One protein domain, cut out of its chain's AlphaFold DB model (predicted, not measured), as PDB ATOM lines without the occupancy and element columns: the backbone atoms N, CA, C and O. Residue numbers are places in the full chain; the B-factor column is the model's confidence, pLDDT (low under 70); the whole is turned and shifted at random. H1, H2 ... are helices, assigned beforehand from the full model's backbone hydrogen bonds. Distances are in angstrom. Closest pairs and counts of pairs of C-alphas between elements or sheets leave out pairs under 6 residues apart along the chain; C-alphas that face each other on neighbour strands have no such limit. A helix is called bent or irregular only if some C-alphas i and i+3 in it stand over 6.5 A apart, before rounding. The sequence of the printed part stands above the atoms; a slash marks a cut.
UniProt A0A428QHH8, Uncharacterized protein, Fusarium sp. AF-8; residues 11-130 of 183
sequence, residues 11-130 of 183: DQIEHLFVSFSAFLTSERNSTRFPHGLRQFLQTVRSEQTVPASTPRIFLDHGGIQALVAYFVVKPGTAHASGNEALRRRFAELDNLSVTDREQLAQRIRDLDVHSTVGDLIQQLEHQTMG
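Overview. This is residues 11 to 130 of the 183 residues of an uncharacterized protein of Fusarium sp. AF-8 (UniProt A0A428QHH8). H3, bent back into two arms, is the core of a rounded cluster; H1, H2, H5 and H6 pack round it, H4 loosely beside. The printed part has 120 residues with six named helices, H1 to H6, and no named strand: all helix. It is compact, radius of gyration of the C-alphas 13.9 A, spanning 34 by 32 by 30 A.

Along the chain. H3, residues 54 to 73, is one helix by its hydrogen bonds but bent, C-alphas 61 and 64 being 9.5 A apart; its arms are H3a, 54 to 61, and H3b, 64 to 73. H1, 11 to 25, begins at (17.208, 33.040, 16.498); H6, 115 to 129, ends at (43.873, 11.856, 2.836). H2 is 37 to 46, H5 98 to 109; H4, 81 to 95, is irregular, C-alphas 82 and 85 being 7.8 A apart.

Arrangement. H3a touches H5, closest C-alphas 58 and 105, 5.0 A. Every O i to N i+4 pair is within hydrogen-bond range in H2, H3a, H3b and H5.

Size, cuts and confidence. The printed part has no cut; link H1 to H2 is long; pLDDT is under 70 in 75 to 83 and 129 to 130.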
ATOM      1  N   ASP A  11      17.462  32.434  17.808       76.56
ATOM      2  CA  ASP A  11      17.208  33.040  16.498       76.56
ATOM      3  C   ASP A  11      18.487  33.382  15.707       76.56
ATOM      4  O   ASP A  11      18.522  33.216  14.488       76.56
ATOM      5  N   GLN A  12      19.562  33.829  16.365       74.19
ATOM      6  CA  GLN A  12      20.831  34.152  15.698       74.19
ATOM      7  C   GLN A  12      21.543  32.891  15.201       74.19
ATOM      8  O   GLN A  12      22.008  32.851  14.060       74.19
ATOM      9  N   ILE A  13      21.578  31.841  16.027       78.12
ATOM     10  CA  ILE A  13      22.158  30.546  15.650       78.12
ATOM     11  C   ILE A  13      21.353  29.926  14.503       78.12
ATOM     12  O   ILE A  13      21.943  29.415  13.553       78.12
ATOM     13  N   GLU A  14      20.022  30.030  14.532       83.88
ATOM     14  CA  GLU A  14      19.148  29.574  13.445       83.88
ATOM     15  C   GLU A  14      19.398  30.346  12.139       83.88
ATOM     16  O   GLU A  14      19.553  29.744  11.075       83.88
ATOM     17  N   HIS A  15      19.526  31.675  12.187       81.50
ATOM     18  CA  HIS A  15      19.844  32.472  10.995       81.50
ATOM     19  C   HIS A  15      21.210  32.126  10.388       81.50
ATOM     20  O   HIS A  15      21.360  32.087   9.155       81.50
ATOM     21  N   LEU A  16      22.206  31.873  11.238       82.12
ATOM     22  CA  LEU A  16      23.515  31.390  10.811       82.12
ATOM     23  C   LEU A  16      23.382  30.004  10.177       82.12
ATOM     24  O   LEU A  16      23.813  29.818   9.039       82.12
ATOM     25  N   PHE A  17      22.707  29.071  10.845       85.12
ATOM     26  CA  PHE A  17      22.468  27.718  10.348       85.12
ATOM     27  C   PHE A  17      21.799  27.704   8.970       85.12
ATOM     28  O   PHE A  17      22.311  27.050   8.065       85.12
ATOM     29  N   VAL A  18      20.734  28.484   8.767       85.31
ATOM     30  CA  VAL A  18      20.057  28.619   7.462       85.31
ATOM     31  C   VAL A  18      21.015  29.125   6.377       85.31
ATOM     32  O   VAL A  18      20.965  28.674   5.233       85.31
ATOM     33  N   SER A  19      21.920  30.042   6.724       81.50
ATOM     34  CA  SER A  19      22.909  30.566   5.773       81.50
ATOM     35  C   SER A  19      23.931  29.496   5.364       81.50
ATOM     36  O   SER A  19      24.296  29.412   4.191       81.50
ATOM     37  N   PHE A  20      24.375  28.665   6.311       81.38
ATOM     38  CA  PHE A  20      25.305  27.562   6.051       81.38
ATOM     39  C   PHE A  20      24.642  26.394   5.310       81.38
ATOM     40  O   PHE A  20      25.247  25.815   4.404       81.38
ATOM     41  N   SER A  21      23.394  26.067   5.650       84.50
ATOM     42  CA  SER A  21      22.667  24.932   5.081       84.50
ATOM     43  C   SER A  21      22.234  25.169   3.638       84.50
ATOM     44  O   SER A  21      22.258  24.230   2.841       84.50
ATOM     45  N   ALA A  22      21.918  26.412   3.260       84.19
ATOM     46  CA  ALA A  22      21.506  26.756   1.898       84.19
ATOM     47  C   ALA A  22      22.530  26.304   0.846       84.19
ATOM     48  O   ALA A  22      22.157  25.818  -0.219       84.19
ATOM     49  N   PHE A  23      23.826  26.407   1.150       80.69
ATOM     50  CA  PHE A  23      24.871  25.946   0.241       80.69
ATOM     51  C   PHE A  23      24.925  24.419   0.112       80.69
ATOM     52  O   PHE A  23      25.132  23.906  -0.985       80.69
ATOM     53  N   LEU A  24      24.769  23.702   1.226       84.25
ATOM     54  CA  LEU A  24      24.890  22.243   1.272       84.25
ATOM     55  C   LEU A  24      23.671  21.530   0.681       84.25
ATOM     56  O   LEU A  24      23.802  20.443   0.129       84.25
ATOM     57  N   THR A  25      22.496  22.142   0.786       86.81
ATOM     58  CA  THR A  25      21.214  21.559   0.357       86.81
ATOM     59  C   THR A  25      20.820  21.933  -1.073       86.81
ATOM     60  O   THR A  25      19.924  21.317  -1.644       86.81
ATOM     61  N   SER A  26      21.494  22.915  -1.677       82.94
ATOM     62  CA  SER A  26      21.217  23.336  -3.053       82.94
ATOM     63  C   SER A  26      21.979  22.497  -4.077       82.94
ATOM     64  O   SER A  26      23.168  22.214  -3.916       82.94
ATOM     65  N   GLU A  27      21.317  22.185  -5.190       82.56
ATOM     66  CA  GLU A  27      21.963  21.579  -6.353       82.56
ATOM     67  C   GLU A  27      23.089  22.477  -6.887       82.56
ATOM     68  O   GLU A  27      22.947  23.701  -7.010       82.56
ATOM     69  N   ARG A  28      24.226  21.866  -7.244       76.50
ATOM     70  CA  ARG A  28      25.330  22.574  -7.901       76.50
ATOM     71  C   ARG A  28      25.630  22.011  -9.275       76.50
ATOM     72  O   ARG A  28      26.049  20.873  -9.425       76.50
ATOM     73  N   ASN A  29      25.605  22.916 -10.250       75.75
ATOM     74  CA  ASN A  29      26.067  22.661 -11.614       75.75
ATOM     75  C   ASN A  29      27.600  22.703 -11.759       75.75
ATOM     76  O   ASN A  29      28.141  22.383 -12.815       75.75
ATOM     77  N   SER A  30      28.322  23.166 -10.732       72.56
ATOM     78  CA  SER A  30      29.778  23.283 -10.785       72.56
ATOM     79  C   SER A  30      30.440  22.037 -10.219       72.56
ATOM     80  O   SER A  30      30.207  21.677  -9.073       72.56
ATOM     81  N   THR A  31      31.345  21.445 -10.993       72.19
ATOM     82  CA  THR A  31      32.150  20.281 -10.590       72.19
ATOM     83  C   THR A  31      33.394  20.656  -9.783       72.19
ATOM     84  O   THR A  31      34.274  19.825  -9.568       72.19
ATOM     85  N   ARG A  32      33.535  21.926  -9.375       74.94
ATOM     86  CA  ARG A  32      34.724  22.417  -8.674       74.94
ATOM     87  C   ARG A  32      34.359  23.204  -7.430       74.94
ATOM     88  O   ARG A  32      33.470  24.053  -7.434       74.94
ATOM     89  N   PHE A  33      35.134  22.974  -6.375       75.81
ATOM     90  CA  PHE A  33      35.113  23.849  -5.216       75.81
ATOM     91  C   PHE A  33      35.702  25.226  -5.518       75.81
ATOM     92  O   PHE A  33      36.545  25.355  -6.415       75.81
ATOM     93  N   PRO A  34      35.306  26.251  -4.741       77.88
ATOM     94  CA  PRO A  34      35.889  27.572  -4.866       77.88
ATOM     95  C   PRO A  34      37.411  27.533  -4.665       77.88
ATOM     96  O   PRO A  34      37.950  26.749  -3.875       77.88
ATOM     97  N   HIS A  35      38.108  28.394  -5.403       80.75
ATOM     98  CA  HIS A  35      39.559  28.502  -5.331       80.75
ATOM     99  C   HIS A  35      40.017  28.829  -3.902       80.75
ATOM    100  O   HIS A  35      39.384  29.603  -3.192       80.75
ATOM    101  N   GLY A  36      41.127  28.222  -3.474       82.62
ATOM    102  CA  GLY A  36      41.707  28.448  -2.148       82.62
ATOM    103  C   GLY A  36      41.174  27.539  -1.035       82.62
ATOM    104  O   GLY A  36      41.853  27.421  -0.021       82.62
ATOM    105  N   LEU A  37      40.064  26.812  -1.228       85.12
ATOM    106  CA  LEU A  37      39.506  25.922  -0.195       85.12
ATOM    107  C   LEU A  37      40.509  24.862   0.289       85.12
ATOM    108  O   LEU A  37      40.638  24.622   1.483       85.12
ATOM    109  N   ARG A  38      41.262  24.244  -0.631       85.25
ATOM    110  CA  ARG A  38      42.279  23.238  -0.271       85.25
ATOM    111  C   ARG A  38      43.402  23.824   0.578       85.25
ATOM    112  O   ARG A  38      43.806  23.214   1.559       85.25
ATOM    113  N   GLN A  39      43.896  25.001   0.198       86.50
ATOM    114  CA  GLN A  39      44.927  25.694   0.965       86.50
ATOM    115  C   GLN A  39      44.382  26.088   2.339       86.50
ATOM    116  O   GLN A  39      45.047  25.860   3.338       86.50
ATOM    117  N   PHE A  40      43.142  26.578   2.386       88.19
ATOM    118  CA  PHE A  40      42.455  26.918   3.623       88.19
ATOM    119  C   PHE A  40      42.312  25.714   4.563       88.19
ATOM    120  O   PHE A  40      42.688  25.820   5.725       88.19
ATOM    121  N   LEU A  41      41.873  24.553   4.066       89.19
ATOM    122  CA  LEU A  41      41.818  23.311   4.847       89.19
ATOM    123  C   LEU A  41      43.188  22.954   5.439       89.19
ATOM    124  O   LEU A  41      43.275  22.621   6.615       89.19
ATOM    125  N   GLN A  42      44.257  23.021   4.641       88.56
ATOM    126  CA  GLN A  42      45.609  22.717   5.120       88.56
ATOM    127  C   GLN A  42      46.075  23.716   6.187       88.56
ATOM    128  O   GLN A  42      46.664  23.313   7.191       88.56
ATOM    129  N   THR A  43      45.759  25.002   6.008       89.81
ATOM    130  CA  THR A  43      46.036  26.046   6.999       89.81
ATOM    131  C   THR A  43      45.315  25.760   8.311       89.81
ATOM    132  O   THR A  43      45.969  25.721   9.344       89.81
ATOM    133  N   VAL A  44      44.011  25.473   8.273       89.75
ATOM    134  CA  VAL A  44      43.199  25.176   9.469       89.75
ATOM    135  C   VAL A  44      43.654  23.880  10.154       89.75
ATOM    136  O   VAL A  44      43.706  23.800  11.380       89.75
ATOM    137  N   ARG A  45      44.052  22.859   9.381       88.69
ATOM    138  CA  ARG A  45      44.625  21.615   9.927       88.69
ATOM    139  C   ARG A  45      45.935  21.849  10.676       88.69
ATOM    140  O   ARG A  45      46.158  21.214  11.703       88.69
ATOM    141  N   SER A  46      46.777  22.738  10.156       86.25
ATOM    142  CA  SER A  46      48.079  23.079  10.744       86.25
ATOM    143  C   SER A  46      47.974  24.139  11.844       86.25
ATOM    144  O   SER A  46      48.956  24.426  12.522       86.25
ATOM    145  N   GLU A  47      46.801  24.749  12.005       87.81
ATOM    146  CA  GLU A  47      46.559  25.768  13.009       87.81
ATOM    147  C   GLU A  47      46.546  25.149  14.412       87.81
ATOM    148  O   GLU A  47      45.900  24.130  14.660       87.81
ATOM    149  N   GLN A  48      47.278  25.780  15.329       80.56
ATOM    150  CA  GLN A  48      47.461  25.323  16.710       80.56
ATOM    151  C   GLN A  48      47.183  26.460  17.707       80.56
ATOM    152  O   GLN A  48      47.881  26.637  18.703       80.56
ATOM    153  N   THR A  49      46.189  27.289  17.390       80.00
ATOM    154  CA  THR A  49      45.796  28.451  18.189       80.00
ATOM    155  C   THR A  49      45.062  28.027  19.463       80.00
ATOM    156  O   THR A  49      44.273  27.083  19.463       80.00
ATOM    157  N   VAL A  50      45.337  28.730  20.568       79.25
ATOM    158  CA  VAL A  50      44.616  28.592  21.842       79.25
ATOM    159  C   VAL A  50      44.142  29.988  22.268       79.25
ATOM    160  O   VAL A  50      44.991  30.844  22.525       79.25
ATOM    161  N   PRO A  51      42.822  30.245  22.347       81.06
ATOM    162  CA  PRO A  51      41.724  29.321  22.040       81.06
ATOM    163  C   PRO A  51      41.640  28.973  20.543       81.06
ATOM    164  O   PRO A  51      42.105  29.737  19.697       81.06
ATOM    165  N   ALA A  52      41.048  27.815  20.233       86.19
ATOM    166  CA  ALA A  52      40.865  27.352  18.860       86.19
ATOM    167  C   ALA A  52      40.018  28.347  18.052       86.19
ATOM    168  O   ALA A  52      39.016  28.880  18.539       86.19
ATOM    169  N   SER A  53      40.407  28.593  16.802       89.69
ATOM    170  CA  SER A  53      39.644  29.464  15.911       89.69
ATOM    171  C   SER A  53      38.326  28.823  15.464       89.69
ATOM    172  O   SER A  53      38.184  27.603  15.413       89.69
ATOM    173  N   THR A  54      37.348  29.645  15.077       91.25
ATOM    174  CA  THR A  54      36.062  29.186  14.523       91.25
ATOM    175  C   THR A  54      36.204  28.139  13.406       91.25
ATOM    176  O   THR A  54      35.563  27.094  13.502       91.25
ATOM    177  N   PRO A  55      37.047  28.323  12.364       91.69
ATOM    178  CA  PRO A  55      37.211  27.289  11.345       91.69
ATOM    179  C   PRO A  55      37.830  26.000  11.896       91.69
ATOM    180  O   PRO A  55      37.500  24.922  11.405       91.69
ATOM    181  N   ARG A  56      38.686  26.085  12.922       92.31
ATOM    182  CA  ARG A  56      39.233  24.906  13.596       92.31
ATOM    183  C   ARG A  56      38.138  24.130  14.329       92.31
ATOM    184  O   ARG A  56      38.011  22.933  14.104       92.31
ATOM    185  N   ILE A  57      37.288  24.824  15.087       92.94
ATOM    186  CA  ILE A  57      36.115  24.238  15.759       92.94
ATOM    187  C   ILE A  57      35.189  23.557  14.741       92.94
ATOM    188  O   ILE A  57      34.766  22.420  14.936       92.94
ATOM    189  N   PHE A  58      34.910  24.223  13.617       92.94
ATOM    190  CA  PHE A  58      34.059  23.665  12.564       92.94
ATOM    191  C   PHE A  58      34.653  22.398  11.951       92.94
ATOM    192  O   PHE A  58      33.919  21.442  11.711       92.94
ATOM    193  N   LEU A  59      35.967  22.366  11.729       93.38
ATOM    194  CA  LEU A  59      36.646  21.170  11.240       93.38
ATOM    195  C   LEU A  59      36.619  20.032  12.273       93.38
ATOM    196  O   LEU A  59      36.344  18.895  11.899       93.38
ATOM    197  N   ASP A  60      36.888  20.325  13.545       91.94
ATOM    198  CA  ASP A  60      37.019  19.306  14.591       91.94
ATOM    199  C   ASP A  60      35.659  18.690  14.983       91.94
ATOM    200  O   ASP A  60      35.568  17.480  15.192       91.94
ATOM    201  N   HIS A  61      34.584  19.487  15.028       93.06
ATOM    202  CA  HIS A  61      33.256  19.031  15.474       93.06
ATOM    203  C   HIS A  61      32.294  18.719  14.318       93.06
ATOM    204  O   HIS A  61      31.449  17.826  14.435       93.06
ATOM    205  N   GLY A  62      32.427  19.432  13.197       89.38
ATOM    206  CA  GLY A  62      31.551  19.312  12.029       89.38
ATOM    207  C   GLY A  62      32.215  18.709  10.781       89.38
ATOM    208  O   GLY A  62      31.551  18.503   9.763       89.38
ATOM    209  N   GLY A  63      33.514  18.411  10.837       91.00
ATOM    210  CA  GLY A  63      34.252  17.787   9.742       91.00
ATOM    211  C   GLY A  63      34.456  18.692   8.525       91.00
ATOM    212  O   GLY A  63      34.304  19.918   8.566       91.00
ATOM    213  N   ILE A  64      34.814  18.073   7.395       89.88
ATOM    214  CA  ILE A  64      35.059  18.800   6.143       89.88
ATOM    215  C   ILE A  64      33.771  19.460   5.637       89.88
ATOM    216  O   ILE A  64      33.833  20.585   5.152       89.88
ATOM    217  N   GLN A  65      32.607  18.835   5.830       91.31
ATOM    218  CA  GLN A  65      31.302  19.401   5.479       91.31
ATOM    219  C   GLN A  65      31.055  20.767   6.130       91.31
ATOM    220  O   GLN A  65      30.786  21.747   5.426       91.31
ATOM    221  N   ALA A  66      31.203  20.863   7.453       90.88
ATOM    222  CA  ALA A  66      31.019  22.129   8.154       90.88
ATOM    223  C   ALA A  66      32.081  23.162   7.758       90.88
ATOM    224  O   ALA A  66      31.753  24.330   7.544       90.88
ATOM    225  N   LEU A  67      33.337  22.743   7.572       91.12
ATOM    226  CA  LEU A  67      34.388  23.656   7.122       91.12
ATOM    227  C   LEU A  67      34.129  24.205   5.709       91.12
ATOM    228  O   LEU A  67      34.403  25.376   5.440       91.12
ATOM    229  N   VAL A  68      33.601  23.385   4.799       88.88
ATOM    230  CA  VAL A  68      33.217  23.811   3.447       88.88
ATOM    231  C   VAL A  68      32.096  24.840   3.517       88.88
ATOM    232  O   VAL A  68      32.205  25.887   2.877       88.88
ATOM    233  N   ALA A  69      31.062  24.582   4.321       89.12
ATOM    234  CA  ALA A  69      29.991  25.548   4.542       89.12
ATOM    235  C   ALA A  69      30.554  26.869   5.090       89.12
ATOM    236  O   ALA A  69      30.275  27.933   4.537       89.12
ATOM    237  N   TYR A  70      31.434  26.805   6.094       89.00
ATOM    238  CA  TYR A  70      32.127  27.976   6.629       89.00
ATOM    239  C   TYR A  70      32.877  28.755   5.542       89.00
ATOM    240  O   TYR A  70      32.710  29.965   5.408       89.00
ATOM    241  N   PHE A  71      33.683  28.069   4.726       87.19
ATOM    242  CA  PHE A  71      34.507  28.706   3.700       87.19
ATOM    243  C   PHE A  71      33.684  29.392   2.609       87.19
ATOM    244  O   PHE A  71      34.093  30.437   2.107       87.19
ATOM    245  N   VAL A  72      32.545  28.817   2.226       81.31
ATOM    246  CA  VAL A  72      31.719  29.367   1.147       81.31
ATOM    247  C   VAL A  72      30.966  30.611   1.589       81.31
ATOM    248  O   VAL A  72      30.860  31.566   0.822       81.31
ATOM    249  N   VAL A  73      30.446  30.607   2.814       79.00
ATOM    250  CA  VAL A  73      29.715  31.762   3.345       79.00
ATOM    251  C   VAL A  73      30.701  32.849   3.799       79.00
ATOM    252  O   VAL A  73      30.317  34.013   3.905       79.00
ATOM    253  N   LYS A  74      31.986  32.514   4.012       80.25
ATOM    254  CA  LYS A  74      33.018  33.472   4.428       80.25
ATOM    255  C   LYS A  74      33.111  34.640   3.443       80.25
ATOM    256  O   LYS A  74      33.366  34.426   2.255       80.25
ATOM    257  N   PRO A  75      32.987  35.894   3.917       68.81
ATOM    258  CA  PRO A  75      33.141  37.049   3.056       68.81
ATOM    259  C   PRO A  75      34.558  37.077   2.478       68.81
ATOM    260  O   PRO A  75      35.555  37.004   3.201       68.81
ATOM    261  N   GLY A  76      34.645  37.210   1.155       66.38
ATOM    262  CA  GLY A  76      35.912  37.462   0.480       66.38
ATOM    263  C   GLY A  76      36.550  38.776   0.945       66.38
ATOM    264  O   GLY A  76      35.869  39.709   1.381       66.38
ATOM    265  N   THR A  77      37.873  38.868   0.810       57.81
ATOM    266  CA  THR A  77      38.657  40.067   1.157       57.81
ATOM    267  C   THR A  77      38.429  41.238   0.199       57.81
ATOM    268  O   THR A  77      38.817  42.362   0.503       57.81
ATOM    269  N   ALA A  78      37.777  41.008  -0.944       56.09
ATOM    270  CA  ALA A  78      37.469  42.059  -1.903       56.09
ATOM    271  C   ALA A  78      36.513  43.102  -1.295       56.09
ATOM    272  O   ALA A  78      35.511  42.762  -0.659       56.09
ATOM    273  N   HIS A  79      36.822  44.384  -1.509       50.97
ATOM    274  CA  HIS A  79      36.063  45.556  -1.049       50.97
ATOM    275  C   HIS A  79      34.730  45.743  -1.801       50.97
ATOM    276  O   HIS A  79      34.406  46.837  -2.253       50.97
ATOM    277  N   ALA A  80      33.942  44.682  -1.954       55.44
ATOM    278  CA  ALA A  80      32.588  44.799  -2.469       55.44
ATOM    279  C   ALA A  80      31.684  45.332  -1.348       55.44
ATOM    280  O   ALA A  80      31.419  44.632  -0.368       55.44
ATOM    281  N   SER A  81      31.201  46.566  -1.505       54.41
ATOM    282  CA  SER A  81      30.222  47.217  -0.618       54.41
ATOM    283  C   SER A  81      28.953  46.377  -0.388       54.41
ATOM    284  O   SER A  81      28.283  46.539   0.625       54.41
ATOM    285  N   GLY A  82      28.657  45.418  -1.271       60.44
ATOM    286  CA  GLY A  82      27.519  44.501  -1.151       60.44
ATOM    287  C   GLY A  82      27.638  43.401  -0.085       60.44
ATOM    288  O   GLY A  82      26.664  42.690   0.130       60.44
ATOM    289  N   ASN A  83      28.784  43.242   0.593       67.06
ATOM    290  CA  ASN A  83      29.011  42.142   1.549       67.06
ATOM    291  C   ASN A  83      28.970  42.549   3.032       67.06
ATOM    292  O   ASN A  83      29.378  41.766   3.891       67.06
ATOM    293  N   GLU A  84      28.474  43.741   3.375       70.81
ATOM    294  CA  GLU A  84      28.400  44.170   4.781       70.81
ATOM    295  C   GLU A  84      27.555  43.240   5.654       70.81
ATOM    296  O   GLU A  84      27.989  42.877   6.745       70.81
ATOM    297  N   ALA A  85      26.387  42.807   5.173       70.38
ATOM    298  CA  ALA A  85      25.529  41.887   5.919       70.38
ATOM    299  C   ALA A  85      26.235  40.549   6.196       70.38
ATOM    300  O   ALA A  85      26.137  40.006   7.292       70.38
ATOM    301  N   LEU A  86      27.006  40.053   5.225       70.38
ATOM    302  CA  LEU A  86      27.775  38.817   5.353       70.38
ATOM    303  C   LEU A  86      28.935  38.973   6.346       70.38
ATOM    304  O   LEU A  86      29.172  38.093   7.166       70.38
ATOM    305  N   ARG A  87      29.624  40.121   6.325       75.56
ATOM    306  CA  ARG A  87      30.677  40.450   7.299       75.56
ATOM    307  C   ARG A  87      30.133  40.571   8.718       75.56
ATOM    308  O   ARG A  87      30.770  40.063   9.631       75.56
ATOM    309  N   ARG A  88      28.962  41.193   8.897       76.69
ATOM    310  CA  ARG A  88      28.293  41.285  10.206       76.69
ATOM    311  C   ARG A  88      27.932  39.901  10.738       76.69
ATOM    312  O   ARG A  88      28.311  39.591  11.855       76.69
ATOM    313  N   ARG A  89      27.351  39.032   9.904       76.25
ATOM    314  CA  ARG A  89      27.056  37.637  10.281       76.25
ATOM    315  C   ARG A  89      28.304  36.830  10.650       76.25
ATOM    316  O   ARG A  89      28.263  36.024  11.568       76.25
ATOM    317  N   PHE A  90      29.426  37.043   9.962       78.81
ATOM    318  CA  PHE A  90      30.688  36.392  10.336       78.81
ATOM    319  C   PHE A  90      31.266  36.931  11.642       78.81
ATOM    320  O   PHE A  90      31.770  36.153  12.443       78.81
ATOM    321  N   ALA A  91      31.153  38.238  11.884       79.69
ATOM    322  CA  ALA A  91      31.527  38.812  13.169       79.69
ATOM    323  C   ALA A  91      30.636  38.274  14.303       79.69
ATOM    324  O   ALA A  91      31.146  37.943  15.366       79.69
ATOM    325  N   GLU A  92      29.327  38.129  14.072       81.44
ATOM    326  CA  GLU A  92      28.391  37.492  15.011       81.44
ATOM    327  C   GLU A  92      28.809  36.051  15.323       81.44
ATOM    328  O   GLU A  92      28.887  35.686  16.492       81.44
ATOM    329  N   LEU A  93      29.165  35.266  14.300       85.06
ATOM    330  CA  LEU A  93      29.675  33.905  14.473       85.06
ATOM    331  C   LEU A  93      30.944  33.857  15.338       85.06
ATOM    332  O   LEU A  93      31.053  32.987  16.197       85.06
ATOM    333  N   ASP A  94      31.896  34.767  15.128       84.00
ATOM    334  CA  ASP A  94      33.136  34.808  15.917       84.00
ATOM    335  C   ASP A  94      32.909  35.275  17.363       84.00
ATOM    336  O   ASP A  94      33.688  34.917  18.250       84.00
ATOM    337  N   ASN A  95      31.831  36.022  17.615       85.56
ATOM    338  CA  ASN A  95      31.440  36.453  18.954       85.56
ATOM    339  C   ASN A  95      30.644  35.383  19.729       85.56
ATOM    340  O   ASN A  95      30.483  35.525  20.944       85.56
ATOM    341  N   LEU A  96      30.158  34.323  19.065       84.75
ATOM    342  CA  LEU A  96      29.490  33.203  19.729       84.75
ATOM    343  C   LEU A  96      30.426  32.487  20.711       84.75
ATOM    344  O   LEU A  96      31.647  32.379  20.512       84.75
ATOM    345  N   SER A  97      29.828  31.906  21.754       88.81
ATOM    346  CA  SER A  97      30.566  31.038  22.665       88.81
ATOM    347  C   SER A  97      31.182  29.854  21.905       88.81
ATOM    348  O   SER A  97      30.753  29.489  20.807       88.81
ATOM    349  N   VAL A  98      32.240  29.262  22.465       88.44
ATOM    350  CA  VAL A  98      32.857  28.064  21.870       88.44
ATOM    351  C   VAL A  98      31.813  26.947  21.755       88.44
ATOM    352  O   VAL A  98      31.656  26.378  20.681       88.44
ATOM    353  N   THR A  99      31.014  26.738  22.805       88.75
ATOM    354  CA  THR A  99      29.925  25.754  22.842       88.75
ATOM    355  C   THR A  99      28.895  25.967  21.730       88.75
ATOM    356  O   THR A  99      28.503  25.009  21.069       88.75
ATOM    357  N   ASP A 100      28.474  27.207  21.473       88.88
ATOM    358  CA  ASP A 100      27.483  27.486  20.422       88.88
ATOM    359  C   ASP A 100      28.063  27.243  19.023       88.88
ATOM    360  O   ASP A 100      27.380  26.725  18.138       88.88
ATOM    361  N   ARG A 101      29.348  27.564  18.821       90.56
ATOM    362  CA  ARG A 101      30.059  27.260  17.568       90.56
ATOM    363  C   ARG A 101      30.203  25.758  17.347       90.56
ATOM    364  O   ARG A 101      30.031  25.301  16.217       90.56
ATOM    365  N   GLU A 102      30.479  24.994  18.399       92.31
ATOM    366  CA  GLU A 102      30.523  23.529  18.349       92.31
ATOM    367  C   GLU A 102      29.154  22.936  17.996       92.31
ATOM    368  O   GLU A 102      29.064  22.102  17.092       92.31
ATOM    369  N   GLN A 103      28.082  23.396  18.651       90.62
ATOM    370  CA  GLN A 103      26.715  22.948  18.369       90.62
ATOM    371  C   GLN A 103      26.297  23.269  16.934       90.62
ATOM    372  O   GLN A 103      25.718  22.423  16.251       90.62
ATOM    373  N   LEU A 104      26.618  24.470  16.448       90.06
ATOM    374  CA  LEU A 104      26.354  24.860  15.067       90.06
ATOM    375  C   LEU A 104      27.116  23.963  14.080       90.06
ATOM    376  O   LEU A 104      26.530  23.494  13.105       90.06
ATOM    377  N   ALA A 105      28.394  23.676  14.342       92.12
ATOM    378  CA  ALA A 105      29.200  22.787  13.509       92.12
ATOM    379  C   ALA A 105      28.642  21.354  13.467       92.12
ATOM    380  O   ALA A 105      28.570  20.758  12.391       92.12
ATOM    381  N   GLN A 106      28.200  20.819  14.608       92.69
ATOM    382  CA  GLN A 106      27.554  19.503  14.693       92.69
ATOM    383  C   GLN A 106      26.234  19.473  13.923       92.69
ATOM    384  O   GLN A 106      26.031  18.600  13.084       92.69
ATOM    385  N   ARG A 107      25.381  20.485  14.108       91.75
ATOM    386  CA  ARG A 107      24.136  20.617  13.340       91.75
ATOM    387  C   ARG A 107      24.381  20.649  11.838       91.75
ATOM    388  O   ARG A 107      23.621  20.051  11.086       91.75
ATOM    389  N   ILE A 108      25.423  21.351  11.391       91.19
ATOM    390  CA  ILE A 108      25.780  21.401   9.971       91.19
ATOM    391  C   ILE A 108      26.247  20.033   9.477       91.19
ATOM    392  O   ILE A 108      25.927  19.678   8.349       91.19
ATOM    393  N   ARG A 109      26.986  19.268  10.284       91.31
ATOM    394  CA  ARG A 109      27.403  17.900   9.947       91.31
ATOM    395  C   ARG A 109      26.217  16.952   9.775       91.31
ATOM    396  O   ARG A 109      26.258  16.117   8.879       91.31
ATOM    397  N   ASP A 110      25.181  17.098  10.590       90.81
ATOM    398  CA  ASP A 110      23.994  16.233  10.550       90.81
ATOM    399  C   ASP A 110      23.008  16.597   9.420       90.81
ATOM    400  O   ASP A 110      21.956  15.973   9.285       90.81
ATOM    401  N   LEU A 111      23.326  17.604   8.597       90.12
ATOM    402  CA  LEU A 111      22.525  17.955   7.427       90.12
ATOM    403  C   LEU A 111      22.583  16.869   6.352       90.12
ATOM    404  O   LEU A 111      23.657  16.382   6.000       90.12
ATOM    405  N   ASP A 112      21.424  16.607   5.750       88.44
ATOM    406  CA  ASP A 112      21.328  15.856   4.503       88.44
ATOM    407  C   ASP A 112      21.829  16.732   3.346       88.44
ATOM    408  O   ASP A 112      21.185  17.700   2.927       88.44
ATOM    409  N   VAL A 113      23.053  16.456   2.899       87.50
ATOM    410  CA  VAL A 113      23.724  17.227   1.851       87.50
ATOM    411  C   VAL A 113      23.204  16.789   0.490       87.50
ATOM    412  O   VAL A 113      23.115  15.598   0.198       87.50
ATOM    413  N   HIS A 114      22.939  17.754  -0.390       89.12
ATOM    414  CA  HIS A 114      22.581  17.452  -1.769       89.12
ATOM    415  C   HIS A 114      23.678  16.605  -2.426       89.12
ATOM    416  O   HIS A 114      24.860  16.943  -2.326       89.12
ATOM    417  N   SER A 115      23.301  15.544  -3.141       86.12
ATOM    418  CA  SER A 115      24.234  14.556  -3.708       86.12
ATOM    419  C   SER A 115      25.401  15.192  -4.470       86.12
ATOM    420  O   SER A 115      26.556  14.878  -4.209       86.12
ATOM    421  N   THR A 116      25.125  16.190  -5.314       85.38
ATOM    422  CA  THR A 116      26.158  16.923  -6.070       85.38
ATOM    423  C   THR A 116      27.196  17.614  -5.183       85.38
ATOM    424  O   THR A 116      28.346  17.768  -5.581       85.38
ATOM    425  N   VAL A 117      26.799  18.097  -4.003       84.38
ATOM    426  CA  VAL A 117      27.709  18.727  -3.037       84.38
ATOM    427  C   VAL A 117      28.408  17.657  -2.199       84.38
ATOM    428  O   VAL A 117      29.607  17.786  -1.958       84.38
ATOM    429  N   GLY A 118      27.702  16.587  -1.829       85.94
ATOM    430  CA  GLY A 118      28.264  15.421  -1.145       85.94
ATOM    431  C   GLY A 118      29.397  14.768  -1.940       85.94
ATOM    432  O   GLY A 118      30.488  14.588  -1.405       85.94
ATOM    433  N   ASP A 119      29.195  14.533  -3.240       86.62
ATOM    434  CA  ASP A 119      30.210  13.980  -4.147       86.62
ATOM    435  C   ASP A 119      31.463  14.860  -4.202       86.62
ATOM    436  O   ASP A 119      32.594  14.369  -4.228       86.62
ATOM    437  N   LEU A 120      31.279  16.184  -4.211       83.75
ATOM    438  CA  LEU A 120      32.397  17.117  -4.165       83.75
ATOM    439  C   LEU A 120      33.125  17.008  -2.824       83.75
ATOM    440  O   LEU A 120      34.350  16.886  -2.823       83.75
ATOM    441  N   ILE A 121      32.400  17.029  -1.700       86.94
ATOM    442  CA  ILE A 121      32.983  16.910  -0.355       86.94
ATOM    443  C   ILE A 121      33.805  15.622  -0.254       86.94
ATOM    444  O   ILE A 121      34.981  15.709   0.097       86.94
ATOM    445  N   GLN A 122      33.266  14.479  -0.685       86.69
ATOM    446  CA  GLN A 122      34.001  13.211  -0.720       86.69
ATOM    447  C   GLN A 122      35.271  13.308  -1.570       86.69
ATOM    448  O   GLN A 122      36.354  12.920  -1.132       86.69
ATOM    449  N   GLN A 123      35.199  13.894  -2.770       84.25
ATOM    450  CA  GLN A 123      36.394  14.102  -3.596       84.25
ATOM    451  C   GLN A 123      37.461  14.943  -2.883       84.25
ATOM    452  O   GLN A 123      38.656  14.716  -3.090       84.25
ATOM    453  N   LEU A 124      37.065  15.933  -2.079       84.25
ATOM    454  CA  LEU A 124      37.990  16.739  -1.282       84.25
ATOM    455  C   LEU A 124      38.576  15.940  -0.112       84.25
ATOM    456  O   LEU A 124      39.769  16.074   0.167       84.25
ATOM    457  N   GLU A 125      37.781  15.098   0.538       85.56
ATOM    458  CA  GLU A 125      38.230  14.184   1.593       85.56
ATOM    459  C   GLU A 125      39.296  13.221   1.064       85.56
ATOM    460  O   GLU A 125      40.431  13.252   1.544       85.56
ATOM    461  N   HIS A 126      39.001  12.491  -0.013       83.38
ATOM    462  CA  HIS A 126      39.938  11.559  -0.650       83.38
ATOM    463  C   HIS A 126      41.248  12.244  -1.069       83.38
ATOM    464  O   HIS A 126      42.343  11.825  -0.686       83.38
ATOM    465  N   GLN A 127      41.152  13.392  -1.752       75.94
ATOM    466  CA  GLN A 127      42.331  14.168  -2.162       75.94
ATOM    467  C   GLN A 127      43.190  14.649  -0.986       75.94
ATOM    468  O   GLN A 127      44.381  14.901  -1.165       75.94
ATOM    469  N   THR A 128      42.607  14.833   0.199       71.88
ATOM    470  CA  THR A 128      43.313  15.373   1.371       71.88
ATOM    471  C   THR A 128      43.794  14.299   2.338       71.88
ATOM    472  O   THR A 128      44.579  14.626   3.230       71.88
ATOM    473  N   MET A 129      43.364  13.051   2.151       66.25
ATOM    474  CA  MET A 129      43.873  11.856   2.836       66.25
ATOM    475  C   MET A 129      44.966  11.133   2.031       66.25
ATOM    476  O   MET A 129      45.560  10.179   2.517       66.25
ATOM    477  N   GLY A 130      45.282  11.612   0.823       57.66
ATOM    478  CA  GLY A 130      46.297  11.000  -0.043       57.66
ATOM    479  C   GLY A 130      45.781   9.808  -0.851       57.66
ATOM    480  O   GLY A 130      46.522   9.266  -1.668       57.66
TER     481      GLY A 130